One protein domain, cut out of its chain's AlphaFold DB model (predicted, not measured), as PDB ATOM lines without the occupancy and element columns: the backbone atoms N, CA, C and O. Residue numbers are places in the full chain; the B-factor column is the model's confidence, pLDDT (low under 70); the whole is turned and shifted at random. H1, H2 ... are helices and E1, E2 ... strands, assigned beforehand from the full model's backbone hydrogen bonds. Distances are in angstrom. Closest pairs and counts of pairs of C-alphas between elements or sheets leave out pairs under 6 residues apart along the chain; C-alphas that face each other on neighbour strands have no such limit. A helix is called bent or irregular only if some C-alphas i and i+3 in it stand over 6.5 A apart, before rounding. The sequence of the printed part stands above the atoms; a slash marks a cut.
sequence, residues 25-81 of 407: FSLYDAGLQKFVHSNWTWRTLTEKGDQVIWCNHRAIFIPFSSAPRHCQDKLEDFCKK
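What this domain is: This is residues 25 to 81 of the 407 residues of the protein "Endonuclease domain-containing 1 protein" of Mizuhopecten yessoensis (UniProt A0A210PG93). A small sheet of three antiparallel strands makes a wall, with three helices, H1, H2 and H3, over one face and the other face bare: two layers. H1 covers the E2 edge and H2 the E3 edge, while H3, the longest helix, packs on H2 with residues 78 and 79. The printed part has 57 residues, with named elements in the order E1, E2, H1, H2, E3, H3; the sheet's order is E2, E1, E3 and the class is mixed, helices and strands. It is compact, with a radius of gyration of the C-alphas of 10.4 A and a rounded outline spanning 28 by 20 by 20 A.

Where its parts are: Find C-alpha 25 at (157.755, 146.642, 93.363), where E1 begins; it takes residues 25 to 29, 13.6 A. E2 is residues 34 to 41, 19.0 A, and H1 follows at once with residues 42 to 48, 10.1 A. H2, residues 51 to 56, begins at C-alpha 51 at (149.640, 152.755, 101.354); it is neither bent nor irregular, but only just: C-alphas 53 and 56 are 6.3 A apart. E3 is residues 61 to 65, 13.3 A. H3, residues 69 to 80, runs 16.2 A to C-alpha 80 at (153.650, 160.639, 99.481).

How they stand to each other: Start at the inner strand E1. It forms a hairpin with E2, antiparallel at 167 degrees; look for N 25 and O 40, within hydrogen-bond range at 2.8 A. On its other side E3 is antiparallel at 158 degrees, with N 26 and O 64 at 2.9 A. E2, H1 and H2, and E3 form a split strand-helix-strand unit, two strands running the same way with E1 between them, and its crossover is right-handed. H1 lies over E2 at a height over the sheet of 7.1 A, slantwise at 47 degrees on the local plane. H2 is on the same face as H1, over E3 at a height of 8.3 A, and runs across the strands at 70 degrees on the local plane; its closest C-alphas to E3 are Trp 54 and Pro 63, 6.0 A apart. H3 touches H2 with residues 78 to 79 alone, about perpendicular at 88 degrees; the closest C-alphas are Cys 55 and Cys 79, 5.4 A. H1 and H3 are close but not clearly touching, their closest C-alphas being those of Thr 46 and Phe 78, 7.2 A apart. In H1, H2 and H3 every O i to N i+4 pair is within hydrogen-bond range.

The domain as a whole: Look at Leu 32 and His 70 for the two C-alphas farthest apart, 29.0 A. The printed part has no cut, and its five links between named elements are tight. The mean pLDDT of the printed part is 84.6; residues 52, 56, 59 and 81 are under 70.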
ATOM      1  N   PHE A  25     157.898 146.393  91.935       95.19
ATOM      2  CA  PHE A  25     157.755 146.642  93.363       95.19
ATOM      3  C   PHE A  25     157.394 145.347  94.090       95.19
ATOM      4  O   PHE A  25     156.581 144.557  93.607       95.19
ATOM      5  N   SER A  26     157.987 145.129  95.254       95.50
ATOM      6  CA  SER A  26     157.740 143.952  96.090       95.50
ATOM      7  C   SER A  26     157.588 144.390  97.542       95.50
ATOM      8  O   SER A  26     158.129 145.417  97.937       95.50
ATOM      9  N   LEU A  27     156.861 143.618  98.343       94.06
ATOM     10  CA  LEU A  27     156.640 143.904  99.755       94.06
ATOM     11  C   LEU A  27     157.010 142.683 100.590       94.06
ATOM     12  O   LEU A  27     156.446 141.601 100.401       94.06
ATOM     13  N   TYR A  28     157.958 142.871 101.501       91.94
ATOM     14  CA  TYR A  28     158.424 141.843 102.420       91.94
ATOM     15  C   TYR A  28     157.773 142.023 103.789       91.94
ATOM     16  O   TYR A  28     157.823 143.111 104.353       91.94
ATOM     17  N   ASP A  29     157.182 140.960 104.322       88.56
ATOM     18  CA  ASP A  29     156.670 140.910 105.688       88.56
ATOM     19  C   ASP A  29     157.756 140.327 106.599       88.56
ATOM     20  O   ASP A  29     158.137 139.160 106.469       88.56
ATOM     21  N   ALA A  30     158.277 141.154 107.505       82.25
ATOM     22  CA  ALA A  30     159.329 140.785 108.440       82.25
ATOM     23  C   ALA A  30     158.842 139.829 109.540       82.25
ATOM     24  O   ALA A  30     159.632 139.019 110.023       82.25
ATOM     25  N   GLY A  31     157.557 139.883 109.907       78.38
ATOM     26  CA  GLY A  31     156.961 138.975 110.885       78.38
ATOM     27  C   GLY A  31     156.764 137.568 110.321       78.38
ATOM     28  O   GLY A  31     157.033 136.583 111.003       78.38
ATOM     29  N   LEU A  32     156.345 137.470 109.055       81.19
ATOM     30  CA  LEU A  32     156.157 136.194 108.351       81.19
ATOM     31  C   LEU A  32     157.395 135.714 107.580       81.19
ATOM     32  O   LEU A  32     157.356 134.635 106.988       81.19
ATOM     33  N   GLN A  33     158.461 136.515 107.553       93.25
ATOM     34  CA  GLN A  33     159.715 136.259 106.836       93.25
ATOM     35  C   GLN A  33     159.525 135.857 105.362       93.25
ATOM     36  O   GLN A  33     160.172 134.938 104.855       93.25
ATOM     37  N   LYS A  34     158.614 136.528 104.649       90.62
ATOM     38  CA  LYS A  34     158.339 136.233 103.233       90.62
ATOM     39  C   LYS A  34     157.885 137.457 102.454       90.62
ATOM     40  O   LYS A  34     157.323 138.400 103.011       90.62
ATOM     41  N   PHE A  35     158.035 137.400 101.133       90.25
ATOM     42  CA  PHE A  35     157.361 138.345 100.248       90.25
ATOM     43  C   PHE A  35     155.864 138.040 100.201       90.25
ATOM     44  O   PHE A  35     155.451 136.956  99.788       90.25
ATOM     45  N   VAL A  36     155.053 139.006 100.625       88.56
ATOM     46  CA  VAL A  36     153.587 138.945 100.513       88.56
ATOM     47  C   VAL A  36     153.115 139.471  99.158       88.56
ATOM     48  O   VAL A  36     152.073 139.049  98.655       88.56
ATOM     49  N   HIS A  37     153.927 140.318  98.520       90.25
ATOM     50  CA  HIS A  37     153.749 140.780  97.147       90.25
ATOM     51  C   HIS A  37     155.093 140.788  96.416       90.25
ATOM     52  O   HIS A  37     156.091 141.246  96.972       90.25
ATOM     53  N   SER A  38     155.109 140.330  95.163       93.38
ATOM     54  CA  SER A  38     156.330 140.232  94.355       93.38
ATOM     55  C   SER A  38     156.100 140.746  92.939       93.38
ATOM     56  O   SER A  38     155.097 140.404  92.313       93.38
ATOM     57  N   ASN A  39     157.061 141.511  92.416       92.44
ATOM     58  CA  ASN A  39     157.129 141.952  91.018       92.44
ATOM     59  C   ASN A  39     155.895 142.724  90.514       92.44
ATOM     60  O   ASN A  39     155.523 142.633  89.342       92.44
ATOM     61  N   TRP A  40     155.252 143.501  91.382       93.25
ATOM     62  CA  TRP A  40     154.146 144.368  90.992       93.25
ATOM     63  C   TRP A  40     154.628 145.469  90.054       93.25
ATOM     64  O   TRP A  40     155.658 146.086  90.296       93.25
ATOM     65  N   THR A  41     153.877 145.740  88.989       93.75
ATOM     66  CA  THR A  41     154.112 146.923  88.152       93.75
ATOM     67  C   THR A  41     153.668 148.181  88.888       93.75
ATOM     68  O   THR A  41     152.901 148.109  89.852       93.75
ATOM     69  N   TRP A  42     154.079 149.348  88.386       89.06
ATOM     70  CA  TRP A  42     153.561 150.630  88.874       89.06
ATOM     71  C   TRP A  42     152.028 150.666  88.903       89.06
ATOM     72  O   TRP A  42     151.438 151.037  89.913       89.06
ATOM     73  N   ARG A  43     151.380 150.190  87.834       84.38
ATOM     74  CA  ARG A  43     149.917 150.124  87.739       84.38
ATOM     75  C   ARG A  43     149.304 149.249  88.833       84.38
ATOM     76  O   ARG A  43     148.356 149.671  89.487       84.38
ATOM     77  N   THR A  44     149.857 148.057  89.058       85.50
ATOM     78  CA  THR A  44     149.360 147.148  90.101       85.50
ATOM     79  C   THR A  44     149.535 147.758  91.489       85.50
ATOM     80  O   THR A  44     148.609 147.693  92.294       85.50
ATOM     81  N   LEU A  45     150.681 148.396  91.753       88.25
ATOM     82  CA  LEU A  45     150.928 149.111  93.002       88.25
ATOM     83  C   LEU A  45     149.903 150.229  93.225       88.25
ATOM     84  O   LEU A  45     149.319 150.301  94.299       88.25
ATOM     85  N   THR A  46     149.609 151.049  92.215       80.88
ATOM     86  CA  THR A  46     148.648 152.150  92.378       80.88
ATOM     87  C   THR A  46     147.188 151.704  92.441       80.88
ATOM     88  O   THR A  46     146.374 152.399  93.042       80.88
ATOM     89  N   GLU A  47     146.828 150.585  91.805       75.44
ATOM     90  CA  GLU A  47     145.446 150.079  91.790       75.44
ATOM     91  C   GLU A  47     145.116 149.193  93.000       75.44
ATOM     92  O   GLU A  47     143.977 149.198  93.464       75.44
ATOM     93  N   LYS A  48     146.087 148.411  93.491       76.25
ATOM     94  CA  LYS A  48     145.868 147.375  94.517       76.25
ATOM     95  C   LYS A  48     146.690 147.566  95.789       76.25
ATOM     96  O   LYS A  48     146.438 146.865  96.765       76.25
ATOM     97  N   GLY A  49     147.689 148.445  95.779       77.12
ATOM     98  CA  GLY A  49     148.554 148.679  96.930       77.12
ATOM     99  C   GLY A  49     147.847 149.455  98.028       77.12
ATOM    100  O   GLY A  49     147.249 150.501  97.781       77.12
ATOM    101  N   ASP A  50     147.960 148.955  99.256       75.31
ATOM    102  CA  ASP A  50     147.540 149.670 100.456       75.31
ATOM    103  C   ASP A  50     148.703 150.525 100.977       75.31
ATOM    104  O   ASP A  50     149.712 150.006 101.451       75.31
ATOM    105  N   GLN A  51     148.581 151.848 100.906       76.12
ATOM    106  CA  GLN A  51     149.640 152.755 101.354       76.12
ATOM    107  C   GLN A  51     149.986 152.614 102.842       76.12
ATOM    108  O   GLN A  51     151.138 152.824 103.209       76.12
ATOM    109  N   VAL A  52     149.042 152.247 103.715       63.34
ATOM    110  CA  VAL A  52     149.338 152.064 105.145       63.34
ATOM    111  C   VAL A  52     150.317 150.910 105.318       63.34
ATOM    112  O   VAL A  52     151.339 151.055 105.994       63.34
ATOM    113  N   ILE A  53     150.043 149.799 104.635       74.69
ATOM    114  CA  ILE A  53     150.891 148.606 104.654       74.69
ATOM    115  C   ILE A  53     152.239 148.899 103.983       74.69
ATOM    116  O   ILE A  53     153.287 148.580 104.534       74.69
ATOM    117  N   TRP A  54     152.230 149.534 102.812       84.75
ATOM    118  CA  TRP A  54     153.437 149.743 102.011       84.75
ATOM    119  C   TRP A  54     154.343 150.875 102.519       84.75
ATOM    120  O   TRP A  54     155.523 150.889 102.176       84.75
ATOM    121  N   CYS A  55     153.828 151.825 103.308       82.44
ATOM    122  CA  CYS A  55     154.547 153.073 103.595       82.44
ATOM    123  C   CYS A  55     154.685 153.417 105.082       82.44
ATOM    124  O   CYS A  55     155.725 153.960 105.461       82.44
ATOM    125  N   ASN A  56     153.692 153.100 105.923       68.31
ATOM    126  CA  ASN A  56     153.663 153.565 107.319       68.31
ATOM    127  C   ASN A  56     154.267 152.554 108.305       68.31
ATOM    128  O   ASN A  56     154.798 152.945 109.341       68.31
ATOM    129  N   HIS A  57     154.243 151.259 107.979       71.94
ATOM    130  CA  HIS A  57     154.733 150.189 108.853       71.94
ATOM    131  C   HIS A  57     156.105 149.649 108.431       71.94
ATOM    132  O   HIS A  57     156.295 148.440 108.366       71.94
ATOM    133  N   ARG A  58     157.094 150.523 108.191       70.12
ATOM    134  CA  ARG A  58     158.418 150.117 107.662       70.12
ATOM    135  C   ARG A  58     159.206 149.129 108.535       70.12
ATOM    136  O   ARG A  58     160.131 148.498 108.040       70.12
ATOM    137  N   ALA A  59     158.851 148.986 109.813       69.75
ATOM    138  CA  ALA A  59     159.443 147.994 110.713       69.75
ATOM    139  C   ALA A  59     158.870 146.573 110.528       69.75
ATOM    140  O   ALA A  59     159.508 145.604 110.926       69.75
ATOM    141  N   ILE A  60     157.673 146.449 109.945       73.56
ATOM    142  CA  ILE A  60     156.951 145.178 109.766       73.56
ATOM    143  C   ILE A  60     156.871 144.823 108.280       73.56
ATOM    144  O   ILE A  60     157.113 143.683 107.903       73.56
ATOM    145  N   PHE A  61     156.582 145.807 107.433       82.38
ATOM    146  CA  PHE A  61     156.468 145.659 105.991       82.38
ATOM    147  C   PHE A  61     157.525 146.516 105.301       82.38
ATOM    148  O   PHE A  61     157.509 147.743 105.386       82.38
ATOM    149  N   ILE A  62     158.460 145.857 104.621       90.81
ATOM    150  CA  ILE A  62     159.608 146.494 103.977       90.81
ATOM    151  C   ILE A  62     159.350 146.513 102.466       90.81
ATOM    152  O   ILE A  62     159.351 145.447 101.835       90.81
ATOM    153  N   PRO A  63     159.087 147.687 101.864       91.31
ATOM    154  CA  PRO A  63     158.867 147.787 100.432       91.31
ATOM    155  C   PRO A  63     160.204 147.797  99.679       91.31
ATOM    156  O   PRO A  63     161.180 148.417 100.096       91.31
ATOM    157  N   PHE A  64     160.225 147.128  98.534       94.56
ATOM    158  CA  PHE A  64     161.347 147.063  97.607       94.56
ATOM    159  C   PHE A  64     160.912 147.614  96.253       94.56
ATOM    160  O   PHE A  64     159.800 147.347  95.793       94.56
ATOM    161  N   SER A  65     161.810 148.334  95.587       94.56
ATOM    162  CA  SER A  65     161.663 148.756  94.195       94.56
ATOM    163  C   SER A  65     162.820 148.222  93.356       94.56
ATOM    164  O   SER A  65     163.880 147.872  93.881       94.56
ATOM    165  N   SER A  66     162.656 148.210  92.035       93.56
ATOM    166  CA  SER A  66     163.776 148.022  91.111       93.56
ATOM    167  C   SER A  66     164.908 149.025  91.383       93.56
ATOM    168  O   SER A  66     164.669 150.136  91.859       93.56
ATOM    169  N   ALA A  67     166.138 148.621  91.052       89.88
ATOM    170  CA  ALA A  67     167.365 149.365  91.337       89.88
ATOM    171  C   ALA A  67     167.456 150.799  90.760       89.88
ATOM    172  O   ALA A  67     168.094 151.632  91.404       89.88
ATOM    173  N   PRO A  68     166.879 151.137  89.586       92.25
ATOM    174  CA  PRO A  68     166.964 152.498  89.064       92.25
ATOM    175  C   PRO A  68     166.355 153.533  90.020       92.25
ATOM    176  O   PRO A  68     165.253 153.339  90.530       92.25
ATOM    177  N   ARG A  69     167.037 154.675  90.193       86.94
ATOM    178  CA  ARG A  69     166.614 155.750  91.112       86.94
ATOM    179  C   ARG A  69     165.176 156.221  90.873       86.94
ATOM    180  O   ARG A  69     164.409 156.317  91.818       86.94
ATOM    181  N   HIS A  70     164.768 156.364  89.613       90.69
ATOM    182  CA  HIS A  70     163.398 156.762  89.274       90.69
ATOM    183  C   HIS A  70     162.320 155.769  89.764       90.69
ATOM    184  O   HIS A  70     161.167 156.152  89.939       90.69
ATOM    185  N   CYS A  71     162.656 154.490  89.980       92.69
ATOM    186  CA  CYS A  71     161.730 153.520  90.567       92.69
ATOM    187  C   CYS A  71     161.617 153.695  92.086       92.69
ATOM    188  O   CYS A  71     160.528 153.522  92.628       92.69
ATOM    189  N   GLN A  72     162.708 154.068  92.763       91.25
ATOM    190  CA  GLN A  72     162.666 154.458  94.175       91.25
ATOM    191  C   GLN A  72     161.833 155.730  94.346       91.25
ATOM    192  O   GLN A  72     160.922 155.742  95.167       91.25
ATOM    193  N   ASP A  73     162.055 156.735  93.494       88.38
ATOM    194  CA  ASP A  73     161.282 157.982  93.492       88.38
ATOM    195  C   ASP A  73     159.781 157.704  93.279       88.38
ATOM    196  O   ASP A  73     158.946 158.217  94.016       88.38
ATOM    197  N   LYS A  74     159.414 156.798  92.356       90.38
ATOM    198  CA  LYS A  74     158.017 156.358  92.174       90.38
ATOM    199  C   LYS A  74     157.425 155.707  93.427       90.38
ATOM    200  O   LYS A  74     156.267 155.962  93.754       90.38
ATOM    201  N   LEU A  75     158.176 154.852  94.124       90.06
ATOM    202  CA  LEU A  75     157.715 154.239  95.375       90.06
ATOM    203  C   LEU A  75     157.548 155.293  96.478       90.06
ATOM    204  O   LEU A  75     156.561 155.263  97.213       90.06
ATOM    205  N   GLU A  76     158.472 156.247  96.574       87.06
ATOM    206  CA  GLU A  76     158.330 157.384  97.477       87.06
ATOM    207  C   GLU A  76     157.100 158.225  97.140       87.06
ATOM    208  O   GLU A  76     156.354 158.576  98.046       87.06
ATOM    209  N   ASP A  77     156.842 158.500  95.863       82.75
ATOM    210  CA  ASP A  77     155.661 159.233  95.406       82.75
ATOM    211  C   ASP A  77     154.368 158.477  95.706       82.75
ATOM    212  O   ASP A  77     153.382 159.073  96.143       82.75
ATOM    213  N   PHE A  78     154.364 157.151  95.543       84.81
ATOM    214  CA  PHE A  78     153.255 156.308  95.986       84.81
ATOM    215  C   PHE A  78     153.011 156.448  97.491       84.81
ATOM    216  O   PHE A  78     151.856 156.501  97.908       84.81
ATOM    217  N   CYS A  79     154.070 156.576  98.289       79.69
ATOM    218  CA  CYS A  79     153.982 156.791  99.731       79.69
ATOM    219  C   CYS A  79     153.695 158.239 100.151       79.69
ATOM    220  O   CYS A  79     153.219 158.461 101.262       79.69
ATOM    221  N   LYS A  80     153.960 159.216  99.280       73.19
ATOM    222  CA  LYS A  80     153.650 160.639  99.481       73.19
ATOM    223  C   LYS A  80     152.236 160.994  99.029       73.19
ATOM    224  O   LYS A  80     151.681 161.969  99.526       73.19
ATOM    225  N   LYS A  81     151.637 160.227  98.108       55.72
ATOM    226  CA  LYS A  81     150.268 160.463  97.634       55.72
ATOM    227  C   LYS A  81     149.316 160.374  98.820       55.72
ATOM    228  O   LYS A  81     149.116 159.292  99.361       55.72
TER     229      LYS A  81